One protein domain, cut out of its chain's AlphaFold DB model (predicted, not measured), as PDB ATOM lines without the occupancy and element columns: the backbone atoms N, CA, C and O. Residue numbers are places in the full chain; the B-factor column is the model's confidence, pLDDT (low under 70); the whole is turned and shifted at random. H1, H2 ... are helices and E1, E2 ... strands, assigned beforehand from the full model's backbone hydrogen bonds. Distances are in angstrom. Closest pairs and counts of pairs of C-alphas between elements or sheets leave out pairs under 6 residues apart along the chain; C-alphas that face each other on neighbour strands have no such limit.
ATOM      1  N   THR A 424     161.834 141.971 157.900       48.06
ATOM      2  CA  THR A 424     162.644 141.845 156.681       48.06
ATOM      3  C   THR A 424     162.388 140.540 155.917       48.06
ATOM      4  O   THR A 424     162.603 140.495 154.711       48.06
ATOM      5  N   SER A 425     161.878 139.491 156.572       46.81
ATOM      6  CA  SER A 425     161.616 138.178 155.961       46.81
ATOM      7  C   SER A 425     160.416 138.165 155.004       46.81
ATOM      8  O   SER A 425     160.514 137.569 153.934       46.81
ATOM      9  N   CYS A 426     159.316 138.859 155.313       42.56
ATOM     10  CA  CYS A 426     158.109 138.860 154.469       42.56
ATOM     11  C   CYS A 426     158.296 139.709 153.204       42.56
ATOM     12  O   CYS A 426     157.858 139.341 152.116       42.56
ATOM     13  N   VAL A 427     159.010 140.831 153.332       49.00
ATOM     14  CA  VAL A 427     159.364 141.694 152.197       49.00
ATOM     15  C   VAL A 427     160.353 140.986 151.270       49.00
ATOM     16  O   VAL A 427     160.249 141.135 150.056       49.00
ATOM     17  N   GLN A 428     161.291 140.200 151.811       50.50
ATOM     18  CA  GLN A 428     162.228 139.413 151.010       50.50
ATOM     19  C   GLN A 428     161.512 138.293 150.242       50.50
ATOM     20  O   GLN A 428     161.775 138.128 149.058       50.50
ATOM     21  N   LEU A 429     160.553 137.599 150.864       46.62
ATOM     22  CA  LEU A 429     159.787 136.523 150.224       46.62
ATOM     23  C   LEU A 429     158.858 137.052 149.119       46.62
ATOM     24  O   LEU A 429     158.818 136.495 148.024       46.62
ATOM     25  N   ALA A 430     158.178 138.179 149.364       47.22
ATOM     26  CA  ALA A 430     157.394 138.872 148.344       47.22
ATOM     27  C   ALA A 430     158.291 139.373 147.202       47.22
ATOM     28  O   ALA A 430     157.960 139.181 146.038       47.22
ATOM     29  N   LYS A 431     159.466 139.942 147.510       51.81
ATOM     30  CA  LYS A 431     160.461 140.330 146.498       51.81
ATOM     31  C   LYS A 431     160.963 139.134 145.698       51.81
ATOM     32  O   LYS A 431     161.065 139.251 144.490       51.81
ATOM     33  N   GLU A 432     161.270 138.006 146.327       52.50
ATOM     34  CA  GLU A 432     161.780 136.812 145.649       52.50
ATOM     35  C   GLU A 432     160.714 136.155 144.773       52.50
ATOM     36  O   GLU A 432     161.023 135.764 143.652       52.50
ATOM     37  N   GLN A 433     159.456 136.097 145.220       50.81
ATOM     38  CA  GLN A 433     158.360 135.622 144.375       50.81
ATOM     39  C   GLN A 433     158.062 136.599 143.232       50.81
ATOM     40  O   GLN A 433     157.966 136.169 142.086       50.81
ATOM     41  N   ILE A 434     158.026 137.907 143.497       50.91
ATOM     42  CA  ILE A 434     157.857 138.923 142.452       50.91
ATOM     43  C   ILE A 434     159.015 138.843 141.458       50.91
ATOM     44  O   ILE A 434     158.759 138.745 140.274       50.91
ATOM     45  N   ILE A 435     160.279 138.799 141.882       51.00
ATOM     46  CA  ILE A 435     161.451 138.693 140.990       51.00
ATOM     47  C   ILE A 435     161.453 137.370 140.209       51.00
ATOM     48  O   ILE A 435     161.905 137.331 139.067       51.00
ATOM     49  N   LYS A 436     160.933 136.285 140.792       42.00
ATOM     50  CA  LYS A 436     160.835 134.977 140.135       42.00
ATOM     51  C   LYS A 436     159.719 134.911 139.084       42.00
ATOM     52  O   LYS A 436     159.860 134.148 138.130       42.00
ATOM     53  N   TYR A 437     158.646 135.689 139.244       42.78
ATOM     54  CA  TYR A 437     157.481 135.692 138.344       42.78
ATOM     55  C   TYR A 437     157.334 136.958 137.482       42.78
ATOM     56  O   TYR A 437     156.571 136.952 136.520       42.78
ATOM     57  N   SER A 438     158.078 138.026 137.770       38.09
ATOM     58  CA  SER A 438     158.104 139.240 136.956       38.09
ATOM     59  C   SER A 438     159.083 139.077 135.798       38.09
ATOM     60  O   SER A 438     160.260 138.760 135.970       38.09
ATOM     61  N   ASP A 439     158.583 139.297 134.581       43.78
ATOM     62  CA  ASP A 439     159.420 139.430 133.391       43.78
ATOM     63  C   ASP A 439     160.425 140.580 133.649       43.78
ATOM     64  O   ASP A 439     159.984 141.685 133.997       43.78
ATOM     65  N   PRO A 440     161.754 140.380 133.500       41.78
ATOM     66  CA  PRO A 440     162.808 141.351 133.850       41.78
ATOM     67  C   PRO A 440     162.742 142.708 133.118       41.78
ATOM     68  O   PRO A 440     163.644 143.535 133.247       41.78
ATOM     69  N   LYS A 441     161.690 142.950 132.331       44.97
ATOM     70  CA  LYS A 441     161.437 144.178 131.575       44.97
ATOM     71  C   LYS A 441     160.478 145.162 132.244       44.97
ATOM     72  O   LYS A 441     160.358 146.276 131.738       44.97
ATOM     73  N   TYR A 442     159.817 144.808 133.346       47.84
ATOM     74  CA  TYR A 442     158.984 145.770 134.075       47.84
ATOM     75  C   TYR A 442     159.854 146.715 134.911       47.84
ATOM     76  O   TYR A 442     160.313 146.384 136.004       47.84
ATOM     77  N   ASN A 443     160.086 147.923 134.396       51.03
ATOM     78  CA  ASN A 443     160.682 148.999 135.173       51.03
ATOM     79  C   ASN A 443     159.636 149.510 136.174       51.03
ATOM     80  O   ASN A 443     158.664 150.153 135.791       51.03
ATOM     81  N   ILE A 444     159.847 149.252 137.468       51.62
ATOM     82  CA  ILE A 444     158.977 149.705 138.572       51.62
ATOM     83  C   ILE A 444     158.717 151.225 138.527       51.62
ATOM     84  O   ILE A 444     157.714 151.706 139.050       51.62
ATOM     85  N   ASN A 445     159.589 152.005 137.881       50.28
ATOM     86  CA  ASN A 445     159.394 153.446 137.724       50.28
ATOM     87  C   ASN A 445     158.296 153.817 136.712       50.28
ATOM     88  O   ASN A 445     157.681 154.866 136.884       50.28
ATOM     89  N   ASP A 446     157.988 152.956 135.738       51.41
ATOM     90  CA  ASP A 446     156.897 153.183 134.775       51.41
ATOM     91  C   ASP A 446     155.510 152.961 135.414       51.41
ATOM     92  O   ASP A 446     154.501 153.412 134.879       51.41
ATOM     93  N   LEU A 447     155.454 152.313 136.588       53.16
ATOM     94  CA  LEU A 447     154.235 152.101 137.382       53.16
ATOM     95  C   LEU A 447     153.856 153.306 138.258       53.16
ATOM     96  O   LEU A 447     152.716 153.406 138.699       53.16
ATOM     97  N   LYS A 448     154.787 154.232 138.534       52.06
ATOM     98  CA  LYS A 448     154.534 155.378 139.434       52.06
ATOM     99  C   LYS A 448     153.864 156.570 138.745       52.06
ATOM    100  O   LYS A 448     153.438 157.498 139.425       52.06
ATOM    101  N   THR A 449     153.766 156.564 137.419       48.19
ATOM    102  CA  THR A 449     153.263 157.684 136.616       48.19
ATOM    103  C   THR A 449     151.913 157.346 135.971       48.19
ATOM    104  O   THR A 449     151.803 157.173 134.766       48.19
ATOM    105  N   GLY A 450     150.858 157.275 136.788       53.06
ATOM    106  CA  GLY A 450     149.483 157.575 136.354       53.06
ATOM    107  C   GLY A 450     148.620 156.468 135.728       53.06
ATOM    108  O   GLY A 450     147.415 156.666 135.664       53.06
ATOM    109  N   ASP A 451     149.154 155.303 135.346       66.25
ATOM    110  CA  ASP A 451     148.374 154.280 134.610       66.25
ATOM    111  C   ASP A 451     147.884 153.091 135.481       66.25
ATOM    112  O   ASP A 451     147.651 151.993 134.962       66.25
ATOM    113  N   CYS A 452     147.701 153.272 136.799       63.81
ATOM    114  CA  CYS A 452     147.198 152.211 137.698       63.81
ATOM    115  C   CYS A 452     145.835 151.644 137.256       63.81
ATOM    116  O   CYS A 452     145.583 150.454 137.430       63.81
ATOM    117  N   GLU A 453     144.987 152.457 136.613       74.69
ATOM    118  CA  GLU A 453     143.666 152.039 136.105       74.69
ATOM    119  C   GLU A 453     143.741 150.946 135.029       74.69
ATOM    120  O   GLU A 453     142.750 150.292 134.700       74.69
ATOM    121  N   THR A 454     144.928 150.735 134.464       82.69
ATOM    122  CA  THR A 454     145.146 149.828 133.340       82.69
ATOM    123  C   THR A 454     145.720 148.476 133.770       82.69
ATOM    124  O   THR A 454     145.886 147.587 132.928       82.69
ATOM    125  N   MET A 455     146.027 148.298 135.054       91.25
ATOM    126  CA  MET A 455     146.730 147.118 135.532       91.25
ATOM    127  C   MET A 455     145.785 145.934 135.772       91.25
ATOM    128  O   MET A 455     144.707 146.087 136.344       91.25
ATOM    129  N   LEU A 456     146.205 144.746 135.328       95.50
ATOM    130  CA  LEU A 456     145.570 143.479 135.686       95.50
ATOM    131  C   LEU A 456     146.364 142.827 136.816       95.50
ATOM    132  O   LEU A 456     147.593 142.847 136.782       95.50
ATOM    133  N   LEU A 457     145.666 142.231 137.775       95.50
ATOM    134  CA  LEU A 457     146.280 141.376 138.789       95.50
ATOM    135  C   LEU A 457     146.470 139.961 138.236       95.50
ATOM    136  O   LEU A 457     145.670 139.508 137.412       95.50
ATOM    137  N   ASN A 458     147.507 139.265 138.697       95.06
ATOM    138  CA  ASN A 458     147.913 137.932 138.258       95.06
ATOM    139  C   ASN A 458     147.991 137.835 136.726       95.06
ATOM    140  O   ASN A 458     147.460 136.923 136.085       95.06
ATOM    141  N   GLN A 459     148.589 138.863 136.122       95.44
ATOM    142  CA  GLN A 459     148.591 139.045 134.680       95.44
ATOM    143  C   GLN A 459     149.506 138.024 133.997       95.44
ATOM    144  O   GLN A 459     150.708 137.978 134.242       95.44
ATOM    145  N   THR A 460     148.964 137.276 133.037       96.12
ATOM    146  CA  THR A 460     149.761 136.470 132.096       96.12
ATOM    147  C   THR A 460     149.744 137.115 130.714       96.12
ATOM    148  O   THR A 460     148.668 137.422 130.206       96.12
ATOM    149  N   ILE A 461     150.912 137.309 130.091       96.81
ATOM    150  CA  ILE A 461     151.077 138.035 128.818       96.81
ATOM    151  C   ILE A 461     151.472 137.079 127.681       96.81
ATOM    152  O   ILE A 461     152.379 136.265 127.835       96.81
ATOM    153  N   TYR A 462     150.846 137.241 126.512       97.69
ATOM    154  CA  TYR A 462     151.148 136.512 125.277       97.69
ATOM    155  C   TYR A 462     151.319 137.490 124.108       97.69
ATOM    156  O   TYR A 462     150.453 138.323 123.845       97.69
ATOM    157  N   TYR A 463     152.431 137.410 123.382       97.62
ATOM    158  CA  TYR A 463     152.708 138.328 122.273       97.62
ATOM    159  C   TYR A 463     152.000 137.892 120.988       97.62
ATOM    160  O   TYR A 463     152.130 136.748 120.573       97.62
ATOM    161  N   LEU A 464     151.314 138.829 120.329       97.50
ATOM    162  CA  LEU A 464     150.549 138.577 119.099       97.50
ATOM    163  C   LEU A 464     151.359 138.830 117.822       97.50
ATOM    164  O   LEU A 464     150.854 138.689 116.711       97.50
ATOM    165  N   ASN A 465     152.592 139.318 117.941       96.44
ATOM    166  CA  ASN A 465     153.469 139.526 116.798       96.44
ATOM    167  C   ASN A 465     154.947 139.432 117.177       96.44
ATOM    168  O   ASN A 465     155.343 139.637 118.325       96.44
ATOM    169  N   LYS A 466     155.792 139.186 116.169       95.12
ATOM    170  CA  LYS A 466     157.248 139.043 116.342       95.12
ATOM    171  C   LYS A 466     157.904 140.289 116.937       95.12
ATOM    172  O   LYS A 466     158.840 140.171 117.722       95.12
ATOM    173  N   SER A 467     157.401 141.478 116.598       94.44
ATOM    174  CA  SER A 467     157.914 142.743 117.138       94.44
ATOM    175  C   SER A 467     157.483 143.015 118.580       94.44
ATOM    176  O   SER A 467     157.882 144.042 119.122       94.44
ATOM    177  N   LYS A 468     156.649 142.154 119.188       95.19
ATOM    178  CA  LYS A 468     156.111 142.307 120.552       95.19
ATOM    179  C   LYS A 468     155.404 143.646 120.793       95.19
ATOM    180  O   LYS A 468     155.298 144.103 121.923       95.19
ATOM    181  N   SER A 469     154.933 144.287 119.723       94.56
ATOM    182  CA  SER A 469     154.245 145.583 119.788       94.56
ATOM    183  C   SER A 469     152.745 145.437 120.006       94.56
ATOM    184  O   SER A 469     152.062 146.436 120.207       94.56
ATOM    185  N   LYS A 470     152.241 144.204 119.927       97.06
ATOM    186  CA  LYS A 470     150.882 143.818 120.281       97.06
ATOM    187  C   LYS A 470     150.958 142.582 121.154       97.06
ATOM    188  O   LYS A 470     151.722 141.657 120.861       97.06
ATOM    189  N   TRP A 471     150.172 142.561 122.210       97.25
ATOM    190  CA  TRP A 471     150.084 141.418 123.103       97.25
ATOM    191  C   TRP A 471     148.686 141.330 123.683       97.25
ATOM    192  O   TRP A 471     147.948 142.311 123.732       97.25
ATOM    193  N   ILE A 472     148.325 140.134 124.101       98.06
ATOM    194  CA  ILE A 472     147.110 139.847 124.835       98.06
ATOM    195  C   ILE A 472     147.507 139.443 126.245       98.06
ATOM    196  O   ILE A 472     148.569 138.863 126.461       98.06
ATOM    197  N   SER A 473     146.681 139.779 127.219       97.69
ATOM    198  CA  SER A 473     146.908 139.363 128.591       97.69
ATOM    199  C   SER A 473     145.619 138.967 129.275       97.69
ATOM    200  O   SER A 473     144.562 139.500 128.948       97.69
ATOM    201  N   VAL A 474     145.731 138.032 130.209       97.88
ATOM    202  CA  VAL A 474     144.622 137.533 131.024       97.88
ATOM    203  C   VAL A 474     144.970 137.775 132.483       97.88
ATOM    204  O   VAL A 474     146.118 137.554 132.868       97.88
ATOM    205  N   GLY A 475     144.011 138.253 133.265       97.25
ATOM    206  CA  GLY A 475     144.176 138.537 134.690       97.25
ATOM    207  C   GLY A 475     142.888 139.089 135.296       97.25
ATOM    208  O   GLY A 475     141.861 139.150 134.616       97.25
ATOM    209  N   LEU A 476     142.943 139.502 136.560       97.19
ATOM    210  CA  LEU A 476     141.798 140.058 137.286       97.19
ATOM    211  C   LEU A 476     141.783 141.584 137.177       97.19
ATOM    212  O   LEU A 476     142.815 142.235 137.360       97.19
ATOM    213  N   TYR A 477     140.616 142.169 136.907       96.12
ATOM    214  CA  TYR A 477     140.477 143.613 136.712       96.12
ATOM    215  C   TYR A 477     139.658 144.270 137.820       96.12
ATOM    216  O   TYR A 477     138.459 144.026 137.955       96.12
ATOM    217  N   TYR A 478     140.296 145.132 138.617       94.06
ATOM    218  CA  TYR A 478     139.664 145.730 139.798       94.06
ATOM    219  C   TYR A 478     138.407 146.577 139.503       94.06
ATOM    220  O   TYR A 478     137.477 146.503 140.306       94.06
ATOM    221  N   PRO A 479     138.295 147.342 138.391       93.94
ATOM    222  CA  PRO A 479     137.084 148.114 138.105       93.94
ATOM    223  C   PRO A 479     135.878 147.224 137.808       93.94
ATOM    224  O   PRO A 479     134.743 147.668 137.939       93.94
ATOM    225  N   PHE A 480     136.116 145.962 137.437       94.56
ATOM    226  CA  PHE A 480     135.086 144.937 137.289       94.56
ATOM    227  C   PHE A 480     135.069 143.995 138.495       94.56
ATOM    228  O   PHE A 480     134.871 142.797 138.339       94.56
ATOM    229  N   GLU A 481     135.296 144.531 139.698       94.69
ATOM    230  CA  GLU A 481     135.237 143.783 140.961       94.69
ATOM    231  C   GLU A 481     136.166 142.560 140.984       94.69
ATOM    232  O   GLU A 481     135.817 141.505 141.510       94.69
ATOM    233  N   PHE A 482     137.354 142.708 140.392       96.00
ATOM    234  CA  PHE A 482     138.332 141.633 140.217       96.00
ATOM    235  C   PHE A 482     137.834 140.464 139.356       96.00
ATOM    236  O   PHE A 482     138.329 139.352 139.497       96.00
ATOM    237  N   ALA A 483     136.892 140.696 138.439       96.50
ATOM    238  CA  ALA A 483     136.528 139.703 137.435       96.50
ATOM    239  C   ALA A 483     137.706 139.405 136.493       96.50
ATOM    240  O   ALA A 483     138.502 140.295 136.164       96.50
ATOM    241  N   SER A 484     137.783 138.160 136.023       96.94
ATOM    242  CA  SER A 484     138.713 137.759 134.970       96.94
ATOM    243  C   SER A 484     138.385 138.464 133.663       96.94
ATOM    244  O   SER A 484     137.235 138.492 133.220       96.94
ATOM    245  N   VAL A 485     139.407 139.011 133.016       97.88
ATOM    246  CA  VAL A 485     139.258 139.703 131.736       97.88
ATOM    247  C   VAL A 485     140.356 139.314 130.764       97.88
ATOM    248  O   VAL A 485     141.451 138.896 131.151       97.88
ATOM    249  N   VAL A 486     140.077 139.529 129.480       98.31
ATOM    250  CA  VAL A 486     141.083 139.499 128.420       98.31
ATOM    251  C   VAL A 486     141.368 140.917 127.975       98.31
ATOM    252  O   VAL A 486     140.483 141.635 127.524       98.31
ATOM    253  N   LYS A 487     142.626 141.323 128.055       98.00
ATOM    254  CA  LYS A 487     143.067 142.647 127.641       98.00
ATOM    255  C   LYS A 487     143.989 142.545 126.439       98.00
ATOM    256  O   LYS A 487     145.062 141.951 126.542       98.00
ATOM    257  N   ILE A 488     143.589 143.137 125.317       98.06
ATOM    258  CA  ILE A 488     144.421 143.241 124.114       98.06
ATOM    259  C   ILE A 488     145.090 144.608 124.110       98.06
ATOM    260  O   ILE A 488     144.416 145.629 124.197       98.06
ATOM    261  N   PHE A 489     146.410 144.627 123.979       97.25
ATOM    262  CA  PHE A 489     147.214 145.833 123.880       97.25
ATOM    263  C   PHE A 489     147.671 146.078 122.443       97.25
ATOM    264  O   PHE A 489     148.145 145.174 121.743       97.25
ATOM    265  N   GLY A 490     147.543 147.335 122.025       94.50
ATOM    266  CA  GLY A 490     148.039 147.866 120.768       94.50
ATOM    267  C   GLY A 490     149.293 148.726 120.942       94.50
ATOM    268  O   GLY A 490     149.983 148.706 121.961       94.50
ATOM    269  N   ARG A 491     149.586 149.518 119.908       88.69
ATOM    270  CA  ARG A 491     150.660 150.517 119.948       88.69
ATOM    271  C   ARG A 491     150.210 151.716 120.799       88.69
ATOM    272  O   ARG A 491     149.021 151.955 120.958       88.69
ATOM    273  N   SER A 492     151.162 152.483 121.330       87.88
ATOM    274  CA  SER A 492     150.887 153.766 122.004       87.88
ATOM    275  C   SER A 492     150.030 153.664 123.273       87.88
ATOM    276  O   SER A 492     149.240 154.559 123.543       87.88
ATOM    277  N   LYS A 493     150.185 152.584 124.053       87.44
ATOM    278  CA  LYS A 493     149.412 152.315 125.283       87.44
ATOM    279  C   LYS A 493     147.894 152.178 125.079       87.44
ATOM    280  O   LYS A 493     147.173 152.089 126.065       87.44
ATOM    281  N   GLN A 494     147.403 152.107 123.841       94.81
ATOM    282  CA  GLN A 494     145.995 151.811 123.597       94.81
ATOM    283  C   GLN A 494     145.711 150.336 123.893       94.81
ATOM    284  O   GLN A 494     146.533 149.457 123.608       94.81
ATOM    285  N   TYR A 495     144.552 150.053 124.473       96.75
ATOM    286  CA  TYR A 495     144.142 148.700 124.814       96.75
ATOM    287  C   TYR A 495     142.624 148.568 124.794       96.75
ATOM    288  O   TYR A 495     141.907 149.539 124.986       96.75
ATOM    289  N   VAL A 496     142.130 147.348 124.654       97.69
ATOM    290  CA  VAL A 496     140.708 147.030 124.816       97.69
ATOM    291  C   VAL A 496     140.569 145.880 125.806       97.69
ATOM    292  O   VAL A 496     141.356 144.930 125.770       97.69
ATOM    293  N   ILE A 497     139.609 145.990 126.725       97.88
ATOM    294  CA  ILE A 497     139.350 144.989 127.769       97.88
ATOM    295  C   ILE A 497     138.028 144.297 127.465       97.88
ATOM    296  O   ILE A 497     136.994 144.954 127.374       97.88
ATOM    297  N   PHE A 498     138.068 142.979 127.338       98.19
ATOM    298  CA  PHE A 498     136.909 142.118 127.176       98.19
ATOM    299  C   PHE A 498     136.591 141.440 128.504       98.19
ATOM    300  O   PHE A 498     137.458 140.776 129.085       98.19
ATOM    301  N   LYS A 499     135.340 141.562 128.954       97.44
ATOM    302  CA  LYS A 499     134.790 140.622 129.941       97.44
ATOM    303  C   LYS A 499     134.729 139.216 129.348       97.44
ATOM    304  O   LYS A 499     134.811 139.054 128.131       97.44
ATOM    305  N   GLU A 500     134.564 138.204 130.192       96.69
ATOM    306  CA  GLU A 500     134.491 136.811 129.744       96.69
ATOM    307  C   GLU A 500     133.385 136.602 128.691       96.69
ATOM    308  O   GLU A 500     133.629 135.990 127.651       96.69
ATOM    309  N   GLU A 501     132.207 137.207 128.873       97.25
ATOM    310  CA  GLU A 501     131.091 137.098 127.925       97.25
ATOM    311  C   GLU A 501     131.377 137.822 126.602       97.25
ATOM    312  O   GLU A 501     131.083 137.307 125.523       97.25
ATOM    313  N   GLU A 502     131.980 139.011 126.669       97.94
ATOM    314  CA  GLU A 502     132.367 139.786 125.482       97.94
ATOM    315  C   GLU A 502     133.481 139.082 124.701       97.94
ATOM    316  O   GLU A 502     133.503 139.121 123.471       97.94
ATOM    317  N   TRP A 503     134.394 138.408 125.407       98.06
ATOM    318  CA  TRP A 503     135.443 137.598 124.803       98.06
ATOM    319  C   TRP A 503     134.855 136.408 124.046       98.06
ATOM    320  O   TRP A 503     135.241 136.161 122.906       98.06
ATOM    321  N   ILE A 504     133.876 135.706 124.626       97.50
ATOM    322  CA  ILE A 504     133.173 134.606 123.948       97.50
ATOM    323  C   ILE A 504     132.491 135.112 122.670       97.50
ATOM    324  O   ILE A 504     132.709 134.544 121.601       97.50
ATOM    325  N   GLN A 505     131.758 136.225 122.744       97.94
ATOM    326  CA  GLN A 505     131.119 136.822 121.566       97.94
ATOM    327  C   GLN A 505     132.143 137.272 120.505       97.94
ATOM    328  O   GLN A 505     131.879 137.178 119.304       97.94
ATOM    329  N   PHE A 506     133.330 137.736 120.917       98.25
ATOM    330  CA  PHE A 506     134.439 138.030 120.006       98.25
ATOM    331  C   PHE A 506     134.936 136.771 119.283       98.25
ATOM    332  O   PHE A 506     135.111 136.799 118.061       98.25
ATOM    333  N   LEU A 507     135.091 135.651 119.998       97.88
ATOM    334  CA  LEU A 507     135.458 134.362 119.403       97.88
ATOM    335  C   LEU A 507     134.382 133.839 118.434       97.88
ATOM    336  O   LEU A 507     134.721 133.281 117.394       97.88
ATOM    337  N   GLU A 508     133.095 134.071 118.703       97.88
ATOM    338  CA  GLU A 508     131.996 133.708 117.790       97.88
ATOM    339  C   GLU A 508     132.074 134.445 116.441       97.88
ATOM    340  O   GLU A 508     131.586 133.956 115.420       97.88
ATOM    341  N   GLN A 509     132.745 135.602 116.384       98.00
ATOM    342  CA  GLN A 509     132.984 136.312 115.124       98.00
ATOM    343  C   GLN A 509     134.153 135.749 114.303       98.00
ATOM    344  O   GLN A 509     134.415 136.267 113.214       98.00
ATOM    345  N   ARG A 510     134.836 134.689 114.760       98.00
ATOM    346  CA  ARG A 510     136.036 134.123 114.117       98.00
ATOM    347  C   ARG A 510     135.860 133.851 112.625       98.00
ATOM    348  O   ARG A 510     136.716 134.243 111.836       98.00
ATOM    349  N   GLU A 511     134.762 133.222 112.212       97.62
ATOM    350  CA  GLU A 511     134.518 132.917 110.794       97.62
ATOM    351  C   GLU A 511     134.354 134.182 109.946       97.62
ATOM    352  O   GLU A 511     134.920 134.285 108.857       97.62
ATOM    353  N   ASN A 512     133.633 135.178 110.467       96.69
ATOM    354  CA  ASN A 512     133.418 136.454 109.785       96.69
ATOM    355  C   ASN A 512     134.727 137.240 109.656       96.69
ATOM    356  O   ASN A 512     135.030 137.759 108.582       96.69
ATOM    357  N   ILE A 513     135.526 137.273 110.726       98.06
ATOM    358  CA  ILE A 513     136.844 137.912 110.737       98.06
ATOM    359  C   ILE A 513     137.781 137.203 109.747       98.06
ATOM    360  O   ILE A 513     138.418 137.861 108.927       98.06
ATOM    361  N   ASN A 514     137.829 135.868 109.747       97.88
ATOM    362  CA  ASN A 514     138.650 135.106 108.801       97.88
ATOM    363  C   ASN A 514     138.228 135.356 107.349       97.88
ATOM    364  O   ASN A 514     139.081 135.584 106.490       97.88
ATOM    365  N   LYS A 515     136.917 135.376 107.080       97.06
ATOM    366  CA  LYS A 515     136.378 135.681 105.754       97.06
ATOM    367  C   LYS A 515     136.795 137.079 105.297       97.06
ATOM    368  O   LYS A 515     137.267 137.204 104.172       97.06
ATOM    369  N   TYR A 516     136.731 138.094 106.163       97.31
ATOM    370  CA  TYR A 516     137.219 139.441 105.846       97.31
ATOM    371  C   TYR A 516     138.676 139.432 105.361       97.31
ATOM    372  O   TYR A 516     138.986 139.982 104.300       97.31
ATOM    373  N   PHE A 517     139.575 138.754 106.079       97.38
ATOM    374  CA  PHE A 517     140.980 138.686 105.678       97.38
ATOM    375  C   PHE A 517     141.188 137.918 104.361       97.38
ATOM    376  O   PHE A 517     142.024 138.327 103.555       97.38
ATOM    377  N   GLN A 518     140.375 136.895 104.080       96.56
ATOM    378  CA  GLN A 518     140.480 136.061 102.876       96.56
ATOM    379  C   GLN A 518     139.824 136.661 101.616       96.56
ATOM    380  O   GLN A 518     140.300 136.417 100.510       96.56
ATOM    381  N   THR A 519     138.753 137.453 101.736       94.75
ATOM    382  CA  THR A 519     137.974 137.945 100.577       94.75
ATOM    383  C   THR A 519     138.333 139.369 100.180       94.75
ATOM    384  O   THR A 519     138.425 140.218 101.052       94.75
ATOM    385  N   PHE A 520     138.436 139.703  98.894       91.44
ATOM    386  CA  PHE A 520     138.683 141.084  98.426       91.44
ATOM    387  C   PHE A 520     137.494 142.052  98.590       91.44
ATOM    388  O   PHE A 520     137.542 143.168  98.081       91.44
ATOM    389  N   ASP A 521     136.426 141.637  99.274       89.12
ATOM    390  CA  ASP A 521     135.252 142.475  99.493       89.12
ATOM    391  C   ASP A 521     135.595 143.668 100.397       89.12
ATOM    392  O   ASP A 521     136.144 143.500 101.489       89.12
ATOM    393  N   THR A 522     135.283 144.869  99.920       79.94
ATOM    394  CA  THR A 522     135.564 146.137 100.594       79.94
ATOM    395  C   THR A 522     134.412 146.601 101.482       79.94
ATOM    396  O   THR A 522     134.609 147.509 102.287       79.94
ATOM    397  N   MET A 523     133.221 145.995 101.385       85.69
ATOM    398  CA  MET A 523     132.037 146.448 102.122       85.69
ATOM    399  C   MET A 523     131.691 145.532 103.296       85.69
ATOM    400  O   MET A 523     130.772 144.717 103.239       85.69
ATOM    401  N   TRP A 524     132.386 145.733 104.414       93.94
ATOM    402  CA  TRP A 524     132.070 145.074 105.679       93.94
ATOM    403  C   TRP A 524     131.418 146.056 106.647       93.94
ATOM    404  O   TRP A 524     131.953 147.122 106.934       93.94
ATOM    405  N   LYS A 525     130.235 145.697 107.154       94.94
ATOM    406  CA  LYS A 525     129.542 146.515 108.154       94.94
ATOM    407  C   LYS A 525     130.210 146.346 109.525       94.94
ATOM    408  O   LYS A 525     130.521 145.204 109.880       94.94
ATOM    409  N   PRO A 526     130.379 147.435 110.301       96.69
ATOM    410  CA  PRO A 526     130.785 147.347 111.697       96.69
ATOM    411  C   PRO A 526     129.897 146.377 112.479       96.69
ATOM    412  O   PRO A 526     128.688 146.307 112.238       96.69
ATOM    413  N   ARG A 527     130.491 145.630 113.411       97.19
ATOM    414  CA  ARG A 527     129.763 144.716 114.300       97.19
ATOM    415  C   ARG A 527     129.959 145.126 115.745       97.19
ATOM    416  O   ARG A 527     131.080 145.391 116.159       97.19
ATOM    417  N   GLN A 528     128.876 145.138 116.505       97.50
ATOM    418  CA  GLN A 528     128.913 145.430 117.929       97.50
ATOM    419  C   GLN A 528     128.980 144.126 118.731       97.50
ATOM    420  O   GLN A 528     128.259 143.177 118.428       97.50
ATOM    421  N   ILE A 529     129.856 144.092 119.731       97.38
ATOM    422  CA  ILE A 529     130.084 142.975 120.647       97.38
ATOM    423  C   ILE A 529     130.104 143.534 122.064       97.38
ATOM    424  O   ILE A 529     131.119 144.070 122.509       97.38
ATOM    425  N   GLY A 530     128.970 143.462 122.759       96.12
ATOM    426  CA  GLY A 530     128.798 144.126 124.050       96.12
ATOM    427  C   GLY A 530     129.147 145.616 123.968       96.12
ATOM    428  O   GLY A 530     128.544 146.367 123.197       96.12
ATOM    429  N   SER A 531     130.146 146.031 124.748       96.75
ATOM    430  CA  SER A 531     130.684 147.398 124.748       96.75
ATOM    431  C   SER A 531     131.685 147.699 123.622       96.75
ATOM    432  O   SER A 531     132.158 148.826 123.504       96.75
ATOM    433  N   LYS A 532     132.048 146.720 122.793       98.19
ATOM    434  CA  LYS A 532     133.083 146.870 121.765       98.19
ATOM    435  C   LYS A 532     132.482 146.986 120.372       98.19
ATOM    436  O   LYS A 532     131.491 146.332 120.052       98.19
ATOM    437  N   THR A 533     133.122 147.770 119.514       98.38
ATOM    438  CA  THR A 533     132.799 147.850 118.086       98.38
ATOM    439  C   THR A 533     133.963 147.306 117.271       98.38
ATOM    440  O   THR A 533     135.095 147.768 117.394       98.38
ATOM    441  N   LEU A 534     133.683 146.310 116.433       98.50
ATOM    442  CA  LEU A 534     134.608 145.779 115.442       98.50
ATOM    443  C   LEU A 534     134.393 146.503 114.113       98.50
ATOM    444  O   LEU A 534     133.325 146.368 113.506       98.50
ATOM    445  N   THR A 535     135.405 147.222 113.636       98.12
ATOM    446  CA  THR A 535     135.430 147.809 112.293       98.12
ATOM    447  C   THR A 535     136.495 147.135 111.431       98.12
ATOM    448  O   THR A 535     137.555 146.703 111.891       98.12
ATOM    449  N   PHE A 536     136.175 146.987 110.150       97.50
ATOM    450  CA  PHE A 536     137.006 146.305 109.167       97.50
ATOM    451  C   PHE A 536     137.547 147.356 108.202       97.50
ATOM    452  O   PHE A 536     136.794 147.917 107.408       97.50
ATOM    453  N   GLU A 537     138.839 147.662 108.306       96.75
ATOM    454  CA  GLU A 537     139.453 148.810 107.633       96.75
ATOM    455  C   GLU A 537     140.681 148.398 106.817       96.75
ATOM    456  O   GLU A 537     141.371 147.427 107.141       96.75
ATOM    457  N   MET A 538     140.979 149.155 105.759       96.62
ATOM    458  CA  MET A 538     142.228 149.025 105.009       96.62
ATOM    459  C   MET A 538     143.118 150.237 105.271       96.62
ATOM    460  O   MET A 538     142.724 151.365 104.986       96.62
ATOM    461  N   ILE A 539     144.332 150.000 105.767       95.88
ATOM    462  CA  ILE A 539     145.361 151.030 105.959       95.88
ATOM    463  C   ILE A 539     146.562 150.640 105.101       95.88
ATOM    464  O   ILE A 539     147.099 149.549 105.270       95.88
ATOM    465  N   GLU A 540     146.971 151.509 104.170       95.12
ATOM    466  CA  GLU A 540     148.088 151.246 103.240       95.12
ATOM    467  C   GLU A 540     147.945 149.896 102.507       95.12
ATOM    468  O   GLU A 540     148.863 149.077 102.499       95.12
ATOM    469  N   GLU A 541     146.753 149.624 101.959       95.12
ATOM    470  CA  GLU A 541     146.407 148.367 101.263       95.12
ATOM    471  C   GLU A 541     146.458 147.100 102.140       95.12
ATOM    472  O   GLU A 541     146.244 145.985 101.661       95.12
ATOM    473  N   LYS A 542     146.683 147.245 103.450       96.56
ATOM    474  CA  LYS A 542     146.644 146.139 104.406       96.56
ATOM    475  C   LYS A 542     145.305 146.128 105.113       96.56
ATOM    476  O   LYS A 542     144.897 147.115 105.721       96.56
ATOM    477  N   LYS A 543     144.643 144.975 105.078       96.94
ATOM    478  CA  LYS A 543     143.448 144.730 105.882       96.94
ATOM    479  C   LYS A 543     143.806 144.689 107.356       96.94
ATOM    480  O   LYS A 543     144.764 144.023 107.756       96.94
ATOM    481  N   ILE A 544     143.011 145.384 108.147       97.56
ATOM    482  CA  ILE A 544     143.156 145.508 109.587       97.56
ATOM    483  C   ILE A 544     141.772 145.360 110.222       97.56
ATOM    484  O   ILE A 544     140.763 145.807 109.677       97.56
ATOM    485  N   LEU A 545     141.739 144.693 111.370       98.19
ATOM    486  CA  LEU A 545     140.606 144.675 112.281       98.19
ATOM    487  C   LEU A 545     140.846 145.747 113.342       98.19
ATOM    488  O   LEU A 545     141.794 145.628 114.121       98.19
ATOM    489  N   LYS A 546     140.014 146.781 113.372       98.12
ATOM    490  CA  LYS A 546     140.006 147.773 114.444       98.12
ATOM    491  C   LYS A 546     138.956 147.359 115.478       98.12
ATOM    492  O   LYS A 546     137.833 146.995 115.135       98.12
ATOM    493  N   ILE A 547     139.354 147.368 116.742       98.50
ATOM    494  CA  ILE A 547     138.507 147.063 117.894       98.50
ATOM    495  C   ILE A 547     138.462 148.318 118.747       98.50
ATOM    496  O   ILE A 547     139.502 148.733 119.247       98.50
ATOM    497  N   GLU A 548     137.287 148.904 118.916       98.19
ATOM    498  CA  GLU A 548     137.092 150.143 119.667       98.19
ATOM    499  C   GLU A 548     136.201 149.896 120.889       98.19
ATOM    500  O   GLU A 548     135.189 149.201 120.797       98.19
ATOM    501  N   ASP A 549     136.602 150.431 122.038       96.94
ATOM    502  CA  ASP A 549     135.842 150.432 123.289       96.94
ATOM    503  C   ASP A 549     135.030 151.724 123.434       96.94
ATOM    504  O   ASP A 549     135.421 152.768 122.916       96.94
ATOM    505  N   MET A 550     133.943 151.699 124.210       94.38
ATOM    506  CA  MET A 550     133.145 152.903 124.499       94.38
ATOM    507  C   MET A 550     133.957 154.001 125.198       94.38
ATOM    508  O   MET A 550     133.578 155.168 125.152       94.38
ATOM    509  N   SER A 551     135.080 153.649 125.831       92.62
ATOM    510  CA  SER A 551     136.008 154.607 126.435       92.62
ATOM    511  C   SER A 551     136.883 155.351 125.412       92.62
ATOM    512  O   SER A 551     137.768 156.102 125.815       92.62
ATOM    513  N   GLY A 552     136.708 155.102 124.109       95.06
ATOM    514  CA  GLY A 552     137.525 155.671 123.033       95.06
ATOM    515  C   GLY A 552     138.899 155.016 122.875       95.06
ATOM    516  O   GLY A 552     139.721 155.482 122.088       95.06
ATOM    517  N   ASN A 553     139.176 153.936 123.615       96.31
ATOM    518  CA  ASN A 553     140.386 153.156 123.392       96.31
ATOM    519  C   ASN A 553     140.198 152.238 122.184       96.31
ATOM    520  O   ASN A 553     139.175 151.568 122.060       96.31
ATOM    521  N   GLU A 554     141.208 152.153 121.324       97.44
ATOM    522  CA  GLU A 554     141.144 151.370 120.092       97.44
ATOM    523  C   GLU A 554     142.402 150.524 119.882       97.44
ATOM    524  O   GLU A 554     143.513 150.921 120.225       97.44
ATOM    525  N   VAL A 555     142.250 149.334 119.307       98.00
ATOM    526  CA  VAL A 555     143.367 148.455 118.955       98.00
ATOM    527  C   VAL A 555     143.210 147.966 117.523       98.00
ATOM    528  O   VAL A 555     142.162 147.468 117.127       98.00
ATOM    529  N   TYR A 556     144.296 148.062 116.761       97.94
ATOM    530  CA  TYR A 556     144.375 147.638 115.366       97.94
ATOM    531  C   TYR A 556     145.120 146.309 115.262       97.94
ATOM    532  O   TYR A 556     146.293 146.234 115.633       97.94
ATOM    533  N   LEU A 557     144.488 145.268 114.724       98.25
ATOM    534  CA  LEU A 557     145.065 143.934 114.544       98.25
ATOM    535  C   LEU A 557     145.156 143.579 113.054       98.25
ATOM    536  O   LEU A 557     144.160 143.575 112.337       98.25
ATOM    537  N   GLY A 558     146.362 143.259 112.582       97.94
ATOM    538  CA  GLY A 558     146.558 142.660 111.256       97.94
ATOM    539  C   GLY A 558     146.343 141.145 111.287       97.94
ATOM    540  O   GLY A 558     146.264 140.556 112.368       97.94
ATOM    541  N   TRP A 559     146.318 140.506 110.112       97.88
ATOM    542  CA  TRP A 559     146.066 139.062 109.984       97.88
ATOM    543  C   TRP A 559     146.978 138.199 110.861       97.88
ATOM    544  O   TRP A 559     146.486 137.313 111.550       97.88
ATOM    545  N   GLU A 560     148.285 138.480 110.891       97.88
ATOM    546  CA  GLU A 560     149.235 137.714 111.711       97.88
ATOM    547  C   GLU A 560     148.855 137.733 113.198       97.88
ATOM    548  O   GLU A 560     148.860 136.697 113.851       97.88
ATOM    549  N   SER A 561     148.448 138.896 113.719       98.25
ATOM    550  CA  SER A 561     148.027 139.028 115.116       98.25
ATOM    551  C   SER A 561     146.690 138.364 115.395       98.25
ATOM    552  O   SER A 561     146.530 137.757 116.444       98.25
ATOM    553  N   VAL A 562     145.743 138.445 114.460       98.38
ATOM    554  CA  VAL A 562     144.451 137.753 114.570       98.38
ATOM    555  C   VAL A 562     144.642 136.234 114.543       98.38
ATOM    556  O   VAL A 562     144.074 135.528 115.369       98.38
ATOM    557  N   SER A 563     145.496 135.728 113.652       98.12
ATOM    558  CA  SER A 563     145.839 134.307 113.587       98.12
ATOM    559  C   SER A 563     146.486 133.812 114.881       98.12
ATOM    560  O   SER A 563     146.195 132.697 115.307       98.12
ATOM    561  N   GLU A 564     147.333 134.627 115.516       98.44
ATOM    562  CA  GLU A 564     147.940 134.289 116.808       98.44
ATOM    563  C   GLU A 564     146.922 134.330 117.960       98.44
ATOM    564  O   GLU A 564     146.971 133.520 118.878       98.44
ATOM    565  N   VAL A 565     145.925 135.220 117.914       98.31
ATOM    566  CA  VAL A 565     144.808 135.154 118.873       98.31
ATOM    567  C   VAL A 565     144.086 133.805 118.764       98.31
ATOM    568  O   VAL A 565     143.748 133.204 119.784       98.31
ATOM    569  N   TRP A 566     143.894 133.293 117.545       98.25
ATOM    570  CA  TRP A 566     143.260 131.993 117.320       98.25
ATOM    571  C   TRP A 566     144.109 130.802 117.769       98.25
ATOM    572  O   TRP A 566     143.541 129.821 118.249       98.25
ATOM    573  N   SER A 567     145.438 130.853 117.634       98.19
ATOM    574  CA  SER A 567     146.322 129.791 118.149       98.19
ATOM    575  C   SER A 567     146.320 129.745 119.680       98.19
ATOM    576  O   SER A 567     146.442 128.668 120.262       98.19
ATOM    577  N   LEU A 568     146.136 130.899 120.328       98.12
ATOM    578  CA  LEU A 568     146.108 131.041 121.784       98.12
ATOM    579  C   LEU A 568     144.737 130.763 122.417       98.12
ATOM    580  O   LEU A 568     144.647 130.723 123.642       98.12
ATOM    581  N   GLU A 569     143.677 130.551 121.633       97.62
ATOM    582  CA  GLU A 569     142.291 130.448 122.120       97.62
ATOM    583  C   GLU A 569     142.130 129.468 123.297       97.62
ATOM    584  O   GLU A 569     141.559 129.821 124.330       97.62
ATOM    585  N   SER A 570     142.665 128.250 123.169       97.62
ATOM    586  CA  SER A 570     142.560 127.202 124.194       97.62
ATOM    587  C   SER A 570     143.291 127.572 125.487       97.62
ATOM    588  O   SER A 570     142.767 127.359 126.580       97.62
ATOM    589  N   VAL A 571     144.470 128.184 125.366       97.75
ATOM    590  CA  VAL A 571     145.284 128.644 126.499       97.75
ATOM    591  C   VAL A 571     144.604 129.811 127.211       97.75
ATOM    592  O   VAL A 571     144.526 129.822 128.439       97.75
ATOM    593  N   LEU A 572     144.072 130.774 126.454       97.69
ATOM    594  CA  LEU A 572     143.357 131.928 126.998       97.69
ATOM    595  C   LEU A 572     142.072 131.497 127.707       97.69
ATOM    596  O   LEU A 572     141.821 131.958 128.815       97.69
ATOM    597  N   ARG A 573     141.302 130.566 127.123       97.19
ATOM    598  CA  ARG A 573     140.100 130.007 127.759       97.19
ATOM    599  C   ARG A 573     140.441 129.272 129.054       97.19
ATOM    600  O   ARG A 573     139.780 129.503 130.060       97.19
ATOM    601  N   TYR A 574     141.491 128.445 129.056       97.00
ATOM    602  CA  TYR A 574     141.959 127.788 130.278       97.00
ATOM    603  C   TYR A 574     142.332 128.814 131.353       97.00
ATOM    604  O   TYR A 574     141.861 128.719 132.483       97.00
ATOM    605  N   ARG A 575     143.120 129.839 130.999       96.31
ATOM    606  CA  ARG A 575     143.529 130.886 131.946       96.31
ATOM    607  C   ARG A 575     142.360 131.694 132.488       96.31
ATOM    608  O   ARG A 575     142.318 131.901 133.691       96.31
ATOM    609  N   LEU A 576     141.414 132.090 131.639       96.25
ATOM    610  CA  LEU A 576     140.182 132.743 132.083       96.25
ATOM    611  C   LEU A 576     139.427 131.861 133.071       96.25
ATOM    612  O   LEU A 576     139.147 132.313 134.170       96.25
ATOM    613  N   SER A 577     139.186 130.589 132.733       94.75
ATOM    614  CA  SER A 577     138.458 129.671 133.618       94.75
ATOM    615  C   SER A 577     139.172 129.441 134.955       94.75
ATOM    616  O   SER A 577     138.527 129.373 135.996       94.75
ATOM    617  N   TYR A 578     140.508 129.381 134.939       94.25
ATOM    618  CA  TYR A 578     141.331 129.238 136.136       94.25
ATOM    619  C   TYR A 578     141.247 130.482 137.027       94.25
ATOM    620  O   TYR A 578     140.980 130.367 138.219       94.25
ATOM    621  N   SER A 579     141.413 131.672 136.442       92.31
ATOM    622  CA  SER A 579     141.290 132.949 137.150       92.31
ATOM    623  C   SER A 579     139.865 133.204 137.645       92.31
ATOM    624  O   SER A 579     139.698 133.707 138.746       92.31
ATOM    625  N   SER A 580     138.833 132.815 136.890       91.88
ATOM    626  CA  SER A 580     137.427 132.952 137.306       91.88
ATOM    627  C   SER A 580     137.057 131.954 138.406       91.88
ATOM    628  O   SER A 580     136.137 132.203 139.181       91.88
ATOM    629  N   GLY A 581     137.766 130.824 138.484       85.38
ATOM    630  CA  GLY A 581     137.626 129.849 139.561       85.38
ATOM    631  C   GLY A 581     138.248 130.303 140.883       85.38
ATOM    632  O   GLY A 581     137.882 129.759 141.929       85.38
ATOM    633  N   SER A 582     139.156 131.288 140.875       84.44
ATOM    634  CA  SER A 582     139.660 131.854 142.122       84.44
ATOM    635  C   SER A 582     138.576 132.719 142.761       84.44
ATOM    636  O   SER A 582     137.973 133.596 142.146       84.44
ATOM    637  N   ASN A 583     138.312 132.490 144.044       90.44
ATOM    638  CA  ASN A 583     137.373 133.306 144.810       90.44
ATOM    639  C   ASN A 583     138.054 134.594 145.303       90.44
ATOM    640  O   ASN A 583     137.762 135.057 146.407       90.44
ATOM    641  N   PHE A 584     138.955 135.182 144.501       95.50
ATOM    642  CA  PHE A 584     139.804 136.289 144.940       95.50
ATOM    643  C   PHE A 584     138.984 137.488 145.415       95.50
ATOM    644  O   PHE A 584     139.338 138.116 146.404       95.50
ATOM    645  N   LYS A 585     137.844 137.778 144.773       95.50
ATOM    646  CA  LYS A 585     136.922 138.825 145.235       95.50
ATOM    647  C   LYS A 585     136.470 138.589 146.681       95.50
ATOM    648  O   LYS A 585     136.558 139.494 147.503       95.50
ATOM    649  N   TYR A 586     136.010 137.380 146.998       95.69
ATOM    650  CA  TYR A 586     135.561 137.038 148.350       95.69
ATOM    651  C   TYR A 586     136.723 137.034 149.342       95.69
ATOM    652  O   TYR A 586     136.594 137.570 150.437       95.69
ATOM    653  N   PHE A 587     137.876 136.503 148.929       96.12
ATOM    654  CA  PHE A 587     139.108 136.556 149.709       96.12
ATOM    655  C   PHE A 587     139.490 138.001 150.056       96.12
ATOM    656  O   PHE A 587     139.741 138.323 151.216       96.12
ATOM    657  N   TYR A 588     139.490 138.887 149.058       97.12
ATOM    658  CA  TYR A 588     139.756 140.309 149.209       97.12
ATOM    659  C   TYR A 588     138.772 140.950 150.191       97.12
ATOM    660  O   TYR A 588     139.196 141.563 151.166       97.12
ATOM    661  N   GLU A 589     137.467 140.763 149.982       96.50
ATOM    662  CA  GLU A 589     136.418 141.300 150.857       96.50
ATOM    663  C   GLU A 589     136.556 140.814 152.307       96.50
ATOM    664  O   GLU A 589     136.395 141.607 153.236       96.50
ATOM    665  N   ASP A 590     136.891 139.540 152.521       96.56
ATOM    666  CA  ASP A 590     137.090 138.978 153.856       96.56
ATOM    667  C   ASP A 590     138.335 139.561 154.540       96.56
ATOM    668  O   ASP A 590     138.276 139.904 155.725       96.56
ATOM    669  N   VAL A 591     139.435 139.759 153.803       96.94
ATOM    670  CA  VAL A 591     140.627 140.447 154.324       96.94
ATOM    671  C   VAL A 591     140.299 141.898 154.676       96.94
ATOM    672  O   VAL A 591     140.632 142.346 155.773       96.94
ATOM    673  N   ILE A 592     139.607 142.634 153.801       98.00
ATOM    674  CA  ILE A 592     139.202 144.024 154.053       98.00
ATOM    675  C   ILE A 592     138.294 144.117 155.286       98.00
ATOM    676  O   ILE A 592     138.526 144.970 156.145       98.00
ATOM    677  N   ARG A 593     137.314 143.214 155.423       97.31
ATOM    678  CA  ARG A 593     136.407 143.152 156.581       97.31
ATOM    679  C   ARG A 593     137.156 142.866 157.877       97.31
ATOM    680  O   ARG A 593     136.931 143.558 158.867       97.31
ATOM    681  N   ALA A 594     138.073 141.902 157.861       97.25
ATOM    682  CA  ALA A 594     138.885 141.572 159.024       97.25
ATOM    683  C   ALA A 594     139.803 142.738 159.430       97.25
ATOM    684  O   ALA A 594     139.903 143.066 160.609       97.25
ATOM    685  N   VAL A 595     140.430 143.428 158.469       97.44
ATOM    686  CA  VAL A 595     141.278 144.597 158.761       97.44
ATOM    687  C   VAL A 595     140.467 145.806 159.228       97.44
ATOM    688  O   VAL A 595     140.962 146.587 160.045       97.44
ATOM    689  N   ALA A 596     139.230 145.967 158.760       97.31
ATOM    690  CA  ALA A 596     138.346 147.039 159.211       97.31
ATOM    691  C   ALA A 596     138.097 146.983 160.727       97.31
ATOM    692  O   ALA A 596     138.078 148.037 161.367       97.31
ATOM    693  N   GLU A 597     138.015 145.779 161.303       96.38
ATOM    694  CA  GLU A 597     137.841 145.542 162.744       96.38
ATOM    695  C   GLU A 597     139.121 145.783 163.568       96.38
ATOM    696  O   GLU A 597     139.061 145.969 164.786       96.38
ATOM    697  N   MET A 598     140.290 145.805 162.924       97.38
ATOM    698  CA  MET A 598     141.577 145.990 163.589       97.38
ATOM    699  C   MET A 598     141.928 147.477 163.740       97.38
ATOM    700  O   MET A 598     141.791 148.281 162.813       97.38
ATOM    701  N   SER A 599     142.474 147.844 164.900       95.56
ATOM    702  CA  SER A 599     143.124 149.142 165.114       95.56
ATOM    703  C   SER A 599     144.529 149.175 164.500       95.56
ATOM    704  O   SER A 599     145.182 148.139 164.385       95.56
ATOM    705  N   GLY A 600     145.031 150.365 164.165       95.38
ATOM    706  CA  GLY A 600     146.401 150.566 163.675       95.38
ATOM    707  C   GLY A 600     146.503 150.784 162.163       95.38
ATOM    708  O   GLY A 600     145.514 151.112 161.501       95.38
ATOM    709  N   ASP A 601     147.725 150.651 161.643       95.69
ATOM    710  CA  ASP A 601     148.030 150.858 160.227       95.69
ATOM    711  C   ASP A 601     147.403 149.762 159.354       95.69
ATOM    712  O   ASP A 601     147.582 148.564 159.584       95.69
ATOM    713  N   VAL A 602     146.662 150.191 158.332       95.19
ATOM    714  CA  VAL A 602     145.896 149.295 157.457       95.19
ATOM    715  C   VAL A 602     146.812 148.369 156.663       95.19
ATOM    716  O   VAL A 602     146.518 147.183 156.558       95.19
ATOM    717  N   LYS A 603     147.939 148.868 156.142       93.12
ATOM    718  CA  LYS A 603     148.856 148.051 155.336       93.12
ATOM    719  C   LYS A 603     149.488 146.967 156.202       93.12
ATOM    720  O   LYS A 603     149.476 145.805 155.805       93.12
ATOM    721  N   ILE A 604     149.970 147.321 157.395       95.06
ATOM    722  CA  ILE A 604     150.546 146.364 158.353       95.06
ATOM    723  C   ILE A 604     149.515 145.296 158.738       95.06
ATOM    724  O   ILE A 604     149.838 144.109 158.750       95.06
ATOM    725  N   ASN A 605     148.269 145.691 159.006       96.88
ATOM    726  CA  ASN A 605     147.206 144.748 159.345       96.88
ATOM    727  C   ASN A 605     146.890 143.793 158.188       96.88
ATOM    728  O   ASN A 605     146.799 142.589 158.422       96.88
ATOM    729  N   ILE A 606     146.812 144.290 156.947       95.00
ATOM    730  CA  ILE A 606     146.641 143.431 155.769       95.00
ATOM    731  C   ILE A 606     147.815 142.443 155.657       95.00
ATOM    732  O   ILE A 606     147.580 141.241 155.542       95.00
ATOM    733  N   TYR A 607     149.068 142.907 155.752       93.56
ATOM    734  CA  TYR A 607     150.243 142.025 155.712       93.56
ATOM    735  C   TYR A 607     150.207 140.961 156.812       93.56
ATOM    736  O   TYR A 607     150.503 139.799 156.552       93.56
ATOM    737  N   ASN A 608     149.807 141.325 158.030       94.44
ATOM    738  CA  ASN A 608     149.700 140.388 159.146       94.44
ATOM    739  C   ASN A 608     148.650 139.298 158.906       94.44
ATOM    740  O   ASN A 608     148.862 138.162 159.330       94.44
ATOM    741  N   ILE A 609     147.534 139.624 158.248       94.81
ATOM    742  CA  ILE A 609     146.527 138.629 157.862       94.81
ATOM    743  C   ILE A 609     147.079 137.729 156.757       94.81
ATOM    744  O   ILE A 609     147.063 136.511 156.909       94.81
ATOM    745  N   ILE A 610     147.631 138.314 155.692       94.19
ATOM    746  CA  ILE A 610     148.171 137.574 154.543       94.19
ATOM    747  C   ILE A 610     149.297 136.623 154.959       94.19
ATOM    748  O   ILE A 610     149.284 135.468 154.556       94.19
ATOM    749  N   ASN A 611     150.229 137.061 155.809       90.19
ATOM    750  CA  ASN A 611     151.355 136.240 156.270       90.19
ATOM    751  C   ASN A 611     150.926 135.022 157.107       90.19
ATOM    752  O   ASN A 611     151.713 134.099 157.293       90.19
ATOM    753  N   ARG A 612     149.707 135.026 157.662       91.69
ATOM    754  CA  ARG A 612     149.144 133.869 158.383       91.69
ATOM    755  C   ARG A 612     148.462 132.877 157.447       91.69
ATOM    756  O   ARG A 612     148.209 131.744 157.846       91.69
ATOM    757  N   LEU A 613     148.129 133.314 156.238       89.00
ATOM    758  CA  LEU A 613     147.543 132.480 155.204       89.00
ATOM    759  C   LEU A 613     148.676 131.760 154.462       89.00
ATOM    760  O   LEU A 613     149.800 132.250 154.395       89.00
ATOM    761  N   SER A 614     148.397 130.557 153.954       75.12
ATOM    762  CA  SER A 614     149.381 129.728 153.243       75.12
ATOM    763  C   SER A 614     150.145 130.546 152.192       75.12
ATOM    764  O   SER A 614     149.527 131.098 151.278       75.12
ATOM    765  N   GLU A 615     151.484 130.564 152.284       71.75
ATOM    766  CA  GLU A 615     152.413 131.321 151.416       71.75
ATOM    767  C   GLU A 615     152.323 130.971 149.911       71.75
ATOM    768  O   GLU A 615     153.082 131.501 149.100       71.75
ATOM    769  N   LYS A 616     151.435 130.046 149.522       76.12
ATOM    770  CA  LYS A 616     151.322 129.501 148.161       76.12
ATOM    771  C   LYS A 616     149.928 129.612 147.538       76.12
ATOM    772  O   LYS A 616     149.663 128.907 146.571       76.12
ATOM    773  N   SER A 617     149.025 130.425 148.085       90.31
ATOM    774  CA  SER A 617     147.752 130.681 147.396       90.31
ATOM    775  C   SER A 617     147.900 131.813 146.378       90.31
ATOM    776  O   SER A 617     148.478 132.855 146.687       90.31
ATOM    777  N   ASP A 618     147.347 131.626 145.178       90.56
ATOM    778  CA  ASP A 618     147.308 132.675 144.150       90.56
ATOM    779  C   ASP A 618     146.575 133.927 144.653       90.56
ATOM    780  O   ASP A 618     146.930 135.043 144.283       90.56
ATOM    781  N   ASP A 619     145.606 133.758 145.557       94.12
ATOM    782  CA  ASP A 619     144.880 134.855 146.196       94.12
ATOM    783  C   ASP A 619     145.798 135.722 147.072       94.12
ATOM    784  O   ASP A 619     145.717 136.952 147.039       94.12
ATOM    785  N   VAL A 620     146.730 135.108 147.810       93.88
ATOM    786  CA  VAL A 620     147.759 135.840 148.565       93.88
ATOM    787  C   VAL A 620     148.655 136.632 147.615       93.88
ATOM    788  O   VAL A 620     148.913 137.810 147.872       93.88
ATOM    789  N   CYS A 621     149.077 136.041 146.493       92.12
ATOM    790  CA  CYS A 621     149.855 136.750 145.475       92.12
ATOM    791  C   CYS A 621     149.073 137.938 144.894       92.12
ATOM    792  O   CYS A 621     149.585 139.056 144.894       92.12
ATOM    793  N   CYS A 622     147.815 137.734 144.497       94.94
ATOM    794  CA  CYS A 622     146.940 138.798 143.998       94.94
ATOM    795  C   CYS A 622     146.765 139.920 145.031       94.94
ATOM    796  O   CYS A 622     146.794 141.098 144.685       94.94
ATOM    797  N   MET A 623     146.624 139.587 146.316       96.00
ATOM    798  CA  MET A 623     146.480 140.591 147.369       96.00
ATOM    799  C   MET A 623     147.768 141.390 147.596       96.00
ATOM    800  O   MET A 623     147.715 142.602 147.811       96.00
ATOM    801  N   LEU A 624     148.933 140.742 147.512       94.00
ATOM    802  CA  LEU A 624     150.224 141.432 147.542       94.00
ATOM    803  C   LEU A 624     150.373 142.388 146.353       94.00
ATOM    804  O   LEU A 624     150.847 143.510 146.526       94.00
ATOM    805  N   GLU A 625     149.916 141.986 145.168       94.56
ATOM    806  CA  GLU A 625     149.860 142.864 144.001       94.56
ATOM    807  C   GLU A 625     148.907 144.050 144.220       94.56
ATOM    808  O   GLU A 625     149.276 145.183 143.909       94.56
ATOM    809  N   VAL A 626     147.731 143.850 144.832       95.06
ATOM    810  CA  VAL A 626     146.841 144.968 145.205       95.06
ATOM    811  C   VAL A 626     147.553 145.946 146.136       95.06
ATOM    812  O   VAL A 626     147.504 147.152 145.910       95.06
ATOM    813  N   LEU A 627     148.251 145.456 147.161       94.12
ATOM    814  CA  LEU A 627     148.996 146.316 148.082       94.12
ATOM    815  C   LEU A 627     150.142 147.073 147.407       94.12
ATOM    816  O   LEU A 627     150.466 148.189 147.820       94.12
ATOM    817  N   LEU A 628     150.770 146.465 146.402       92.06
ATOM    818  CA  LEU A 628     151.903 147.047 145.696       92.06
ATOM    819  C   LEU A 628     151.462 148.090 144.665       92.06
ATOM    820  O   LEU A 628     152.048 149.170 144.598       92.06
ATOM    821  N   PHE A 629     150.444 147.768 143.871       90.94
ATOM    822  CA  PHE A 629     150.049 148.553 142.702       90.94
ATOM    823  C   PHE A 629     148.837 149.453 142.950       90.94
ATOM    824  O   PHE A 629     148.670 150.459 142.263       90.94
ATOM    825  N   MET A 630     147.998 149.112 143.932       93.25
ATOM    826  CA  MET A 630     146.750 149.814 144.251       93.25
ATOM    827  C   MET A 630     146.538 149.994 145.770       93.25
ATOM    828  O   MET A 630     145.443 149.727 146.279       93.25
ATOM    829  N   PRO A 631     147.542 150.482 146.531       93.69
ATOM    830  CA  PRO A 631     147.425 150.615 147.985       93.69
ATOM    831  C   PRO A 631     146.265 151.523 148.408       93.69
ATOM    832  O   PRO A 631     145.620 151.258 149.422       93.69
ATOM    833  N   GLU A 632     145.975 152.564 147.623       92.62
ATOM    834  CA  GLU A 632     144.895 153.511 147.919       92.62
ATOM    835  C   GLU A 632     143.509 152.873 147.806       92.62
ATOM    836  O   GLU A 632     142.619 153.208 148.583       92.62
ATOM    837  N   LYS A 633     143.330 151.896 146.905       92.94
ATOM    838  CA  LYS A 633     142.071 151.146 146.795       92.94
ATOM    839  C   LYS A 633     141.816 150.332 148.060       92.94
ATOM    840  O   LYS A 633     140.742 150.437 148.640       92.94
ATOM    841  N   ALA A 634     142.819 149.576 148.514       95.50
ATOM    842  CA  ALA A 634     142.714 148.798 149.747       95.50
ATOM    843  C   ALA A 634     142.470 149.691 150.974       95.50
ATOM    844  O   ALA A 634     141.636 149.365 151.817       95.50
ATOM    845  N   LEU A 635     143.145 150.841 151.058       95.62
ATOM    846  CA  LEU A 635     142.927 151.802 152.137       95.62
ATOM    847  C   LEU A 635     141.499 152.368 152.121       95.62
ATOM    848  O   LEU A 635     140.842 152.400 153.164       95.62
ATOM    849  N   PHE A 636     141.021 152.792 150.949       95.19
ATOM    850  CA  PHE A 636     139.672 153.320 150.769       95.19
ATOM    851  C   PHE A 636     138.604 152.289 151.149       95.19
ATOM    852  O   PHE A 636     137.673 152.618 151.887       95.19
ATOM    853  N   ASP A 637     138.760 151.041 150.712       96.31
ATOM    854  CA  ASP A 637     137.798 149.975 150.993       96.31
ATOM    855  C   ASP A 637     137.738 149.635 152.485       96.31
ATOM    856  O   ASP A 637     136.648 149.521 153.041       96.31
ATOM    857  N   VAL A 638     138.883 149.578 153.177       97.44
ATOM    858  CA  VAL A 638     138.910 149.391 154.639       97.44
ATOM    859  C   VAL A 638     138.206 150.545 155.359       97.44
ATOM    860  O   VAL A 638     137.455 150.325 156.311       97.44
ATOM    861  N   GLN A 639     138.407 151.790 154.920       95.94
ATOM    862  CA  GLN A 639     137.718 152.948 155.501       95.94
ATOM    863  C   GLN A 639     136.211 152.938 155.221       95.94
ATOM    864  O   GLN A 639     135.414 153.350 156.070       95.94
ATOM    865  N   LEU A 640     135.804 152.503 154.029       94.31
ATOM    866  CA  LEU A 640     134.401 152.330 153.681       94.31
ATOM    867  C   LEU A 640     133.751 151.267 154.572       94.31
ATOM    868  O   LEU A 640     132.710 151.537 155.171       94.31
ATOM    869  N   GLU A 641     134.403 150.120 154.734       96.81
ATOM    870  CA  GLU A 641     133.909 149.021 155.559       96.81
ATOM    871  C   GLU A 641     133.796 149.425 157.036       96.81
ATOM    872  O   GLU A 641     132.761 149.194 157.663       96.81
TER     873      GLU A 641
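AT A GLANCE: This is residues 424 to 641 of the 788 residues of an uncharacterized protein of Lamprigera yunnana (UniProt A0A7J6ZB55). Two strongly twisted four-stranded sheets, E1 to E4 and E5 to E8, stand end to end, with helices H3 to H6 covering one side of the pair. Beyond the first sheet sits a head of four helices, H7 to H10, mostly crossed, with H1 and short H2 beside H9. The printed part has 218 residues with ten named helices and eight named strands, ordered H1 H2 E1 E2 E3 E4 H3 H4 E5 E6 E7 E8 H5 H6 H7 H8 H9 H10. Both sheets are antiparallel with strands in chain order, and the class is mixed, helices and strands. The whole is compact, with a radius of gyration of the C-alphas of 19.7 A, yet spans 66 by 33 by 31 A, only just a rod.

HOW THE PARTS SIT: E1, residues 457 to 463, E2, 471 to 477, E3, 483 to 489, and E4, 495 to 499, form a meander, each strand the antiparallel neighbour of the one before; N 460 and O 474 (2.9 A), N 473 and O 487 (2.8 A) and N 486 and O 498 (2.9 A) are within hydrogen-bond range. E5, 527 to 529, E6, 532 to 539, E7, 542 to 549, and E8, 554 to 558, form another, with N 527 and O 534 at 2.9 A, N 535 and O 546 at 2.9 A and N 545 and O 557 at 2.8 A. The closest C-alphas of E4 and E8, Tyr 495 and Val 555, are 5.9 A apart. H6, 569 to 581, is on the first sheet at a height of 8.8 A, along the strands over E2 and E3. H3, 500 to 508, on the same face, only just stands up at 43 degrees. H4, 510 to 518, and H5, 559 to 567, are on the same face of the second sheet. H9, 618 to 629, comes closest to E1 at C-alphas 622 and 457, 5.8 A. H7, 584 to 597, touches H10, 631 to 641, with residues 592 to 596 alone; the closest C-alphas, Ala 596 and Val 638, are 5.2 A apart. H8, 602 to 610, and H9 form a helical hairpin, only just touching with 3 pairs within 8 A. H1, 424 to 437, and H2, 444 to 447, are each close to H9 but not clearly touching, at 7.7 A and 7.6 A. Every O i to N i+4 pair is within hydrogen-bond range in H1 and H3 to H10; H2 is too short for one.

IN THESE COORDINATES: E7 is 22.2 A long, E6 20.4 A, H7 20.2 A and H1 20.0 A. C-alpha 457 begins E1 at (146.280, 141.376, 138.789); C-alpha 641 ends H10 at (133.909, 149.021, 155.559).

THE WHOLE: The two C-alphas farthest apart, Phe 520 and Ser 599, are 67.3 A apart. The printed part has no cut and no long link. Residues 424 to 452 have pLDDT under 70.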